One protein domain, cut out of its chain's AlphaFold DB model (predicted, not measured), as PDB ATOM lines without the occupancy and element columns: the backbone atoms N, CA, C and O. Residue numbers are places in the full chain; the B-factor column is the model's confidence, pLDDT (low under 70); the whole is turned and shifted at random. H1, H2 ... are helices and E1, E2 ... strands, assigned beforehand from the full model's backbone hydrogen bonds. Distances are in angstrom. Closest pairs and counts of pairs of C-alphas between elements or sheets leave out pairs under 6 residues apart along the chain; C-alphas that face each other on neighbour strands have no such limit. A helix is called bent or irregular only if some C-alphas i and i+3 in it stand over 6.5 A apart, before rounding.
ATOM      1  N   SER A  88     247.406 339.512 216.065       87.19
ATOM      2  CA  SER A  88     248.564 340.399 216.013       87.19
ATOM      3  C   SER A  88     248.558 341.124 214.677       87.19
ATOM      4  O   SER A  88     248.051 340.613 213.680       87.19
ATOM      5  N   LYS A  89     249.121 342.328 214.644       89.81
ATOM      6  CA  LYS A  89     249.182 343.143 213.434       89.81
ATOM      7  C   LYS A  89     250.557 343.004 212.790       89.81
ATOM      8  O   LYS A  89     251.578 343.012 213.476       89.81
ATOM      9  N   VAL A  90     250.570 342.886 211.467       90.06
ATOM     10  CA  VAL A  90     251.783 342.895 210.643       90.06
ATOM     11  C   VAL A  90     251.727 344.107 209.732       90.06
ATOM     12  O   VAL A  90     250.714 344.344 209.078       90.06
ATOM     13  N   TYR A  91     252.809 344.870 209.686       90.81
ATOM     14  CA  TYR A  91     252.988 345.961 208.743       90.81
ATOM     15  C   TYR A  91     253.958 345.528 207.654       90.81
ATOM     16  O   TYR A  91     255.062 345.074 207.957       90.81
ATOM     17  N   LEU A  92     253.554 345.708 206.399       90.56
ATOM     18  CA  LEU A  92     254.427 345.562 205.241       90.56
ATOM     19  C   LEU A  92     254.647 346.946 204.626       90.56
ATOM     20  O   LEU A  92     253.695 347.663 204.317       90.56
ATOM     21  N   GLY A  93     255.913 347.333 204.530       86.31
ATOM     22  CA  GLY A  93     256.356 348.628 204.045       86.31
ATOM     23  C   GLY A  93     256.381 348.735 202.530       86.31
ATOM     24  O   GLY A  93     255.769 347.953 201.798       86.31
ATOM     25  N   GLU A  94     257.085 349.761 202.059       83.06
ATOM     26  CA  GLU A  94     257.208 350.040 200.632       83.06
ATOM     27  C   GLU A  94     257.843 348.849 199.897       83.06
ATOM     28  O   GLU A  94     258.786 348.236 200.387       83.06
ATOM     29  N   GLY A  95     257.265 348.487 198.747       78.94
ATOM     30  CA  GLY A  95     257.620 347.284 197.985       78.94
ATOM     31  C   GLY A  95     256.648 346.112 198.164       78.94
ATOM     32  O   GLY A  95     256.593 345.241 197.298       78.94
ATOM     33  N   SER A  96     255.791 346.130 199.193       85.75
ATOM     34  CA  SER A  96     254.638 345.226 199.276       85.75
ATOM     35  C   SER A  96     253.417 345.784 198.540       85.75
ATOM     36  O   SER A  96     253.184 346.992 198.489       85.75
ATOM     37  N   ARG A  97     252.564 344.899 198.006       85.69
ATOM     38  CA  ARG A  97     251.247 345.292 197.463       85.69
ATOM     39  C   ARG A  97     250.156 345.367 198.538       85.69
ATOM     40  O   ARG A  97     248.981 345.533 198.202       85.69
ATOM     41  N   ILE A  98     250.506 345.164 199.803       84.06
ATOM     42  CA  ILE A  98     249.612 345.270 200.955       84.06
ATOM     43  C   ILE A  98     250.068 346.478 201.761       84.06
ATOM     44  O   ILE A  98     251.228 346.562 202.140       84.06
ATOM     45  N   SER A  99     249.158 347.416 202.003       81.00
ATOM     46  CA  SER A  99     249.482 348.664 202.690       81.00
ATOM     47  C   SER A  99     248.869 348.703 204.082       81.00
ATOM     48  O   SER A  99     247.702 348.347 204.260       81.00
ATOM     49  N   GLY A 100     249.638 349.220 205.041       84.81
ATOM     50  CA  GLY A 100     249.192 349.438 206.412       84.81
ATOM     51  C   GLY A 100     249.301 348.204 207.306       84.81
ATOM     52  O   GLY A 100     249.816 347.156 206.919       84.81
ATOM     53  N   TRP A 101     248.819 348.360 208.537       90.06
ATOM     54  CA  TRP A 101     248.754 347.282 209.517       90.06
ATOM     55  C   TRP A 101     247.638 346.308 209.158       90.06
ATOM     56  O   TRP A 101     246.473 346.697 209.080       90.06
ATOM     57  N   VAL A 102     247.990 345.039 208.977       90.50
ATOM     58  CA  VAL A 102     247.037 343.964 208.716       90.50
ATOM     59  C   VAL A 102     246.906 343.088 209.957       90.50
ATOM     60  O   VAL A 102     247.901 342.493 210.378       90.50
ATOM     61  N   PRO A 103     245.708 342.983 210.548       90.44
ATOM     62  CA  PRO A 103     245.455 342.056 211.641       90.44
ATOM     63  C   PRO A 103     245.434 340.610 211.119       90.44
ATOM     64  O   PRO A 103     244.825 340.284 210.093       90.44
ATOM     65  N   LEU A 104     246.118 339.729 211.836       89.50
ATOM     66  CA  LEU A 104     246.286 338.315 211.520       89.50
ATOM     67  C   LEU A 104     246.193 337.490 212.807       89.50
ATOM     68  O   LEU A 104     246.543 337.996 213.872       89.50
ATOM     69  N   PRO A 105     245.783 336.213 212.751       90.19
ATOM     70  CA  PRO A 105     245.841 335.327 213.910       90.19
ATOM     71  C   PRO A 105     247.274 335.234 214.447       90.19
ATOM     72  O   PRO A 105     248.201 335.020 213.658       90.19
ATOM     73  N   LYS A 106     247.471 335.341 215.772       88.38
ATOM     74  CA  LYS A 106     248.823 335.269 216.362       88.38
ATOM     75  C   LYS A 106     249.536 333.986 215.959       88.38
ATOM     76  O   LYS A 106     250.705 334.028 215.608       88.38
ATOM     77  N   GLU A 107     248.838 332.855 215.906       88.56
ATOM     78  CA  GLU A 107     249.438 331.584 215.484       88.56
ATOM     79  C   GLU A 107     250.156 331.686 214.125       88.56
ATOM     80  O   GLU A 107     251.323 331.310 214.024       88.56
ATOM     81  N   VAL A 108     249.519 332.295 213.120       90.12
ATOM     82  CA  VAL A 108     250.107 332.504 211.784       90.12
ATOM     83  C   VAL A 108     251.303 333.452 211.862       90.12
ATOM     84  O   VAL A 108     252.352 333.205 211.266       90.12
ATOM     85  N   VAL A 109     251.181 334.533 212.635       89.38
ATOM     86  CA  VAL A 109     252.269 335.504 212.796       89.38
ATOM     87  C   VAL A 109     253.497 334.854 213.435       89.38
ATOM     88  O   VAL A 109     254.603 335.021 212.930       89.38
ATOM     89  N   PHE A 110     253.323 334.075 214.500       86.81
ATOM     90  CA  PHE A 110     254.424 333.492 215.265       86.81
ATOM     91  C   PHE A 110     255.018 332.232 214.629       86.81
ATOM     92  O   PHE A 110     256.228 332.027 214.723       86.81
ATOM     93  N   GLN A 111     254.195 331.378 214.015       87.62
ATOM     94  CA  GLN A 111     254.652 330.103 213.457       87.62
ATOM     95  C   GLN A 111     255.061 330.207 211.990       87.62
ATOM     96  O   GLN A 111     255.903 329.430 211.544       87.62
ATOM     97  N   GLU A 112     254.496 331.155 211.238       90.44
ATOM     98  CA  GLU A 112     254.717 331.229 209.796       90.44
ATOM     99  C   GLU A 112     255.437 332.503 209.359       90.44
ATOM    100  O   GLU A 112     256.430 332.411 208.637       90.44
ATOM    101  N   ILE A 113     254.969 333.680 209.777       88.62
ATOM    102  CA  ILE A 113     255.471 334.952 209.232       88.62
ATOM    103  C   ILE A 113     256.774 335.382 209.912       88.62
ATOM    104  O   ILE A 113     257.787 335.564 209.241       88.62
ATOM    105  N   ALA A 114     256.787 335.503 211.239       88.75
ATOM    106  CA  ALA A 114     257.960 335.908 212.011       88.75
ATOM    107  C   ALA A 114     259.218 335.056 211.738       88.75
ATOM    108  O   ALA A 114     260.284 335.643 211.547       88.75
ATOM    109  N   PRO A 115     259.163 333.707 211.676       89.50
ATOM    110  CA  PRO A 115     260.354 332.918 211.364       89.50
ATOM    111  C   PRO A 115     260.857 333.132 209.932       89.50
ATOM    112  O   PRO A 115     262.066 333.082 209.719       89.50
ATOM    113  N   ARG A 116     259.971 333.403 208.962       90.56
ATOM    114  CA  ARG A 116     260.371 333.733 207.583       90.56
ATOM    115  C   ARG A 116     261.057 335.090 207.510       90.56
ATOM    116  O   ARG A 116     262.135 335.181 206.939       90.56
ATOM    117  N   VAL A 117     260.495 336.096 208.178       89.06
ATOM    118  CA  VAL A 117     261.102 337.432 208.294       89.06
ATOM    119  C   VAL A 117     262.506 337.351 208.886       89.06
ATOM    120  O   VAL A 117     263.443 337.867 208.295       89.06
ATOM    121  N   ARG A 118     262.687 336.623 209.994       87.06
ATOM    122  CA  ARG A 118     264.008 336.462 210.631       87.06
ATOM    123  C   ARG A 118     265.017 335.700 209.773       87.06
ATOM    124  O   ARG A 118     266.216 335.894 209.929       87.06
ATOM    125  N   LYS A 119     264.553 334.766 208.937       88.12
ATOM    126  CA  LYS A 119     265.425 333.964 208.068       88.12
ATOM    127  C   LYS A 119     265.876 334.747 206.833       88.12
ATOM    128  O   LYS A 119     266.966 334.486 206.334       88.12
ATOM    129  N   SER A 120     265.038 335.664 206.366       86.94
ATOM    130  CA  SER A 120     265.229 336.427 205.131       86.94
ATOM    131  C   SER A 120     265.513 337.908 205.393       86.94
ATOM    132  O   SER A 120     265.239 338.747 204.536       86.94
ATOM    133  N   GLU A 121     266.028 338.218 206.584       87.56
ATOM    134  CA  GLU A 121     266.527 339.545 206.932       87.56
ATOM    135  C   GLU A 121     267.711 339.887 206.022       87.56
ATOM    136  O   GLU A 121     268.643 339.090 205.870       87.56
ATOM    137  N   VAL A 122     267.643 341.060 205.399       85.88
ATOM    138  CA  VAL A 122     268.723 341.610 204.582       85.88
ATOM    139  C   VAL A 122     269.349 342.776 205.340       85.88
ATOM    140  O   VAL A 122     268.651 343.645 205.845       85.88
ATOM    141  N   ASP A 123     270.675 342.759 205.447       79.50
ATOM    142  CA  ASP A 123     271.471 343.839 206.058       79.50
ATOM    143  C   ASP A 123     272.237 344.631 204.977       79.50
ATOM    144  O   ASP A 123     273.045 345.506 205.273       79.50
ATOM    145  N   ASP A 124     272.020 344.296 203.697       76.50
ATOM    146  CA  ASP A 124     272.725 344.891 202.563       76.50
ATOM    147  C   ASP A 124     271.860 345.947 201.867       76.50
ATOM    148  O   ASP A 124     270.887 345.630 201.187       76.50
ATOM    149  N   GLU A 125     272.285 347.203 201.981       72.06
ATOM    150  CA  GLU A 125     271.642 348.386 201.393       72.06
ATOM    151  C   GLU A 125     271.544 348.376 199.850       72.06
ATOM    152  O   GLU A 125     270.851 349.214 199.267       72.06
ATOM    153  N   HIS A 126     272.223 347.451 199.160       75.81
ATOM    154  CA  HIS A 126     272.151 347.302 197.701       75.81
ATOM    155  C   HIS A 126     271.100 346.282 197.254       75.81
ATOM    156  O   HIS A 126     270.817 346.189 196.054       75.81
ATOM    157  N   VAL A 127     270.533 345.508 198.183       76.50
ATOM    158  CA  VAL A 127     269.452 344.564 197.901       76.50
ATOM    159  C   VAL A 127     268.120 345.270 198.155       76.50
ATOM    160  O   VAL A 127     267.949 345.898 199.195       76.50
ATOM    161  N   PRO A 128     267.152 345.210 197.223       81.62
ATOM    162  CA  PRO A 128     265.839 345.792 197.458       81.62
ATOM    163  C   PRO A 128     265.134 345.061 198.610       81.62
ATOM    164  O   PRO A 128     264.646 343.942 198.448       81.62
ATOM    165  N   GLY A 129     265.081 345.716 199.768       86.69
ATOM    166  CA  GLY A 129     264.382 345.247 200.955       86.69
ATOM    167  C   GLY A 129     263.004 345.887 201.130       86.69
ATOM    168  O   GLY A 129     262.753 347.018 200.715       86.69
ATOM    169  N   VAL A 130     262.096 345.154 201.766       89.19
ATOM    170  CA  VAL A 130     260.802 345.633 202.248       89.19
ATOM    171  C   VAL A 130     260.847 345.672 203.765       89.19
ATOM    172  O   VAL A 130     261.144 344.675 204.423       89.19
ATOM    173  N   GLN A 131     260.504 346.822 204.333       89.81
ATOM    174  CA  GLN A 131     260.436 346.982 205.781       89.81
ATOM    175  C   GLN A 131     259.219 346.250 206.346       89.81
ATOM    176  O   GLN A 131     258.081 346.531 205.972       89.81
ATOM    177  N   VAL A 132     259.444 345.331 207.276       89.81
ATOM    178  CA  VAL A 132     258.404 344.574 207.970       89.81
ATOM    179  C   VAL A 132     258.434 344.923 209.450       89.81
ATOM    180  O   VAL A 132     259.498 345.044 210.053       89.81
ATOM    181  N   ASN A 133     257.255 345.086 210.045       90.62
ATOM    182  CA  ASN A 133     257.124 345.315 211.478       90.62
ATOM    183  C   ASN A 133     255.945 344.526 212.046       90.62
ATOM    184  O   ASN A 133     254.987 344.196 211.343       90.62
ATOM    185  N   PHE A 134     256.019 344.237 213.336       90.25
ATOM    186  CA  PHE A 134     255.015 343.497 214.078       90.25
ATOM    187  C   PHE A 134     254.489 344.339 215.237       90.25
ATOM    188  O   PHE A 134     255.186 345.203 215.765       90.25
ATOM    189  N   SER A 135     253.249 344.085 215.650       85.25
ATOM    190  CA  SER A 135     252.734 344.647 216.898       85.25
ATOM    191  C   SER A 135     253.520 344.118 218.108       85.25
ATOM    192  O   SER A 135     254.133 343.050 218.045       85.25
ATOM    193  N   GLU A 136     253.495 344.872 219.210       80.44
ATOM    194  CA  GLU A 136     254.367 344.703 220.390       80.44
ATOM    195  C   GLU A 136     254.311 343.307 221.040       80.44
ATOM    196  O   GLU A 136     255.226 342.916 221.762       80.44
ATOM    197  N   ASP A 137     253.262 342.533 220.759       76.31
ATOM    198  CA  ASP A 137     253.100 341.157 221.220       76.31
ATOM    199  C   ASP A 137     254.116 340.179 220.611       76.31
ATOM    200  O   ASP A 137     254.365 339.118 221.184       76.31
ATOM    201  N   VAL A 138     254.693 340.497 219.448       76.25
ATOM    202  CA  VAL A 138     255.610 339.601 218.734       76.25
ATOM    203  C   VAL A 138     257.047 339.853 219.206       76.25
ATOM    204  O   VAL A 138     257.526 340.984 219.149       76.25
ATOM    205  N   PRO A 139     257.809 338.810 219.595       65.81
ATOM    206  CA  PRO A 139     259.161 338.939 220.151       65.81
ATOM    207  C   PRO A 139     260.227 339.338 219.113       65.81
ATOM    208  O   PRO A 139     261.417 339.107 219.324       65.81
ATOM    209  N   THR A 140     259.816 339.855 217.957       63.59
ATOM    210  CA  THR A 140     260.681 340.438 216.929       63.59
ATOM    211  C   THR A 140     260.501 341.945 217.049       63.59
ATOM    212  O   THR A 140     259.616 342.522 216.427       63.59
ATOM    213  N   SER A 141     261.240 342.563 217.969       56.56
ATOM    214  CA  SER A 141     261.102 343.994 218.225       56.56
ATOM    215  C   SER A 141     261.817 344.796 217.141       56.56
ATOM    216  O   SER A 141     263.031 344.675 217.001       56.56
ATOM    217  N   GLY A 142     261.072 345.652 216.442       76.19
ATOM    218  CA  GLY A 142     261.616 346.662 215.536       76.19
ATOM    219  C   GLY A 142     261.266 346.451 214.065       76.19
ATOM    220  O   GLY A 142     260.657 345.460 213.674       76.19
ATOM    221  N   TRP A 143     261.659 347.437 213.262       86.38
ATOM    222  CA  TRP A 143     261.605 347.354 211.809       86.38
ATOM    223  C   TRP A 143     262.706 346.415 211.323       86.38
ATOM    224  O   TRP A 143     263.880 346.658 211.594       86.38
ATOM    225  N   THR A 144     262.314 345.366 210.613       88.62
ATOM    226  CA  THR A 144     263.226 344.424 209.967       88.62
ATOM    227  C   THR A 144     263.155 344.633 208.465       88.62
ATOM    228  O   THR A 144     262.062 344.664 207.902       88.62
ATOM    229  N   GLU A 145     264.298 344.766 207.807       89.88
ATOM    230  CA  GLU A 145     264.349 344.787 206.351       89.88
ATOM    231  C   GLU A 145     264.408 343.351 205.821       89.88
ATOM    232  O   GLU A 145     265.245 342.552 206.235       89.88
ATOM    233  N   VAL A 146     263.460 342.991 204.957       89.94
ATOM    234  CA  VAL A 146     263.296 341.631 204.428       89.94
ATOM    235  C   VAL A 146     263.401 341.672 202.921       89.94
ATOM    236  O   VAL A 146     262.862 342.580 202.298       89.94
ATOM    237  N   ASP A 147     264.034 340.670 202.325       90.56
ATOM    238  CA  ASP A 147     264.117 340.555 200.872       90.56
ATOM    239  C   ASP A 147     262.736 340.703 200.188       90.56
ATOM    240  O   ASP A 147     261.755 340.045 200.559       90.56
ATOM    241  N   ALA A 148     262.648 341.590 199.189       89.75
ATOM    242  CA  ALA A 148     261.388 341.911 198.523       89.75
ATOM    243  C   ALA A 148     260.753 340.717 197.789       89.75
ATOM    244  O   ALA A 148     259.522 340.634 197.707       89.75
ATOM    245  N   GLU A 149     261.561 339.788 197.272       89.94
ATOM    246  CA  GLU A 149     261.086 338.564 196.626       89.94
ATOM    247  C   GLU A 149     260.407 337.666 197.664       89.94
ATOM    248  O   GLU A 149     259.249 337.284 197.484       89.94
ATOM    249  N   VAL A 150     261.039 337.469 198.825       90.75
ATOM    250  CA  VAL A 150     260.446 336.715 199.944       90.75
ATOM    251  C   VAL A 150     259.145 337.358 200.423       90.75
ATOM    252  O   VAL A 150     258.156 336.659 200.679       90.75
ATOM    253  N   VAL A 151     259.100 338.691 200.524       89.44
ATOM    254  CA  VAL A 151     257.863 339.377 200.911       89.44
ATOM    255  C   VAL A 151     256.753 339.124 199.893       89.44
ATOM    256  O   VAL A 151     255.645 338.762 200.288       89.44
ATOM    257  N   SER A 152     257.031 339.267 198.597       89.75
ATOM    258  CA  SER A 152     256.029 339.101 197.539       89.75
ATOM    259  C   SER A 152     255.585 337.643 197.346       89.75
ATOM    260  O   SER A 152     254.410 337.395 197.057       89.75
ATOM    261  N   GLU A 153     256.497 336.677 197.461       92.00
ATOM    262  CA  GLU A 153     256.247 335.268 197.129       92.00
ATOM    263  C   GLU A 153     255.793 334.423 198.321       92.00
ATOM    264  O   GLU A 153     254.987 333.508 198.144       92.00
ATOM    265  N   GLU A 154     256.254 334.733 199.535       91.56
ATOM    266  CA  GLU A 154     255.946 333.935 200.726       91.56
ATOM    267  C   GLU A 154     255.062 334.676 201.729       91.56
ATOM    268  O   GLU A 154     254.047 334.137 202.177       91.56
ATOM    269  N   ILE A 155     255.412 335.915 202.086       89.81
ATOM    270  CA  ILE A 155     254.752 336.619 203.196       89.81
ATOM    271  C   ILE A 155     253.408 337.208 202.762       89.81
ATOM    272  O   ILE A 155     252.391 336.974 203.415       89.81
ATOM    273  N   GLU A 156     253.357 337.937 201.648       91.25
ATOM    274  CA  GLU A 156     252.130 338.553 201.138       91.25
ATOM    275  C   GLU A 156     250.982 337.549 200.932       91.25
ATOM    276  O   GLU A 156     249.851 337.850 201.338       91.25
ATOM    277  N   PRO A 157     251.201 336.358 200.337       92.19
ATOM    278  CA  PRO A 157     250.148 335.357 200.202       92.19
ATOM    279  C   PRO A 157     249.597 334.883 201.549       92.19
ATOM    280  O   PRO A 157     248.381 334.715 201.672       92.19
ATOM    281  N   LEU A 158     250.455 334.713 202.562       90.56
ATOM    282  CA  LEU A 158     250.037 334.335 203.915       90.56
ATOM    283  C   LEU A 158     249.196 335.442 204.554       90.56
ATOM    284  O   LEU A 158     248.094 335.175 205.037       90.56
ATOM    285  N   VAL A 159     249.659 336.692 204.468       90.19
ATOM    286  CA  VAL A 159     248.926 337.856 204.980       90.19
ATOM    287  C   VAL A 159     247.552 337.967 204.314       90.19
ATOM    288  O   VAL A 159     246.539 338.098 204.994       90.19
ATOM    289  N   ARG A 160     247.461 337.840 202.985       89.81
ATOM    290  CA  ARG A 160     246.169 337.911 202.274       89.81
ATOM    291  C   ARG A 160     245.222 336.782 202.635       89.81
ATOM    292  O   ARG A 160     244.017 337.012 202.704       89.81
ATOM    293  N   ARG A 161     245.754 335.573 202.807       90.25
ATOM    294  CA  ARG A 161     244.960 334.378 203.099       90.25
ATOM    295  C   ARG A 161     244.385 334.405 204.511       90.25
ATOM    296  O   ARG A 161     243.272 333.925 204.704       90.25
ATOM    297  N   HIS A 162     245.147 334.932 205.465       88.88
ATOM    298  CA  HIS A 162     244.819 334.865 206.886       88.88
ATOM    299  C   HIS A 162     244.354 336.192 207.483       88.88
ATOM    300  O   HIS A 162     244.047 336.216 208.673       88.88
ATOM    301  N   ARG A 163     244.289 337.279 206.698       86.81
ATOM    302  CA  ARG A 163     243.766 338.567 207.175       86.81
ATOM    303  C   ARG A 163     242.389 338.374 207.806       86.81
ATOM    304  O   ARG A 163     241.528 337.703 207.234       86.81
TER     305      ARG A 163
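This is residues 88 to 163 of the 167 residues of an uncharacterized protein of Halorussus sp. MSC15.2 (UniProt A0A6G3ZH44). A strongly twisted four-stranded sheet has two helices, H1 and H2, side by side over one face; the other face is bare. The 76 printed residues run E1, E2, H1, E3, E4, H2; the sheet order is E2 E1 E3 E4, antiparallel. The class is mixed, in two layers, compact, with a radius of gyration of the C-alphas of 11.0 A and spans of 33 by 23 by 19 A.

E1, residues 88 to 92, and E2, residues 100 to 105, form a hairpin, with N 90 and O 102 2.9 A apart, within hydrogen-bond range. H1, residues 106 to 119, is on the sheet at a height of 9.0 A. E3, residues 129 to 134, is antiparallel to E1, with N 91 and O 133 2.8 A apart. E2, H1 and E3 make a split strand-helix-strand unit, its same-way strands separated by E1, with a right-handed crossover. E3 and E4, residues 144 to 147, form a hairpin, with N 130 and O 146 2.7 A apart. H2, residues 148 to 162, touches H1, closest at the C-alphas of Ile 113 and Ile 155, 6.3 A, at a shallow tilt of 3 degrees, opposite ways. O i to N i+4 pairs are within range in 7 of 10 for H1, 8 of 11 for H2.

E1 begins at C-alpha 88 (248.564, 340.399, 216.013). H1 spans 18.6 A; H2 spans 19.9 A, ending at C-alpha 162 (244.819, 334.865, 206.886). Both are only just irregular: C-alphas 111 and 114 are 6.8 A apart, 153 and 156 6.6 A.

The C-alphas farthest apart, of Pro 105 and His 126, are 33.1 A apart. The printed part has no cut and no long link; pLDDT is under 70 at residues 139 to 141.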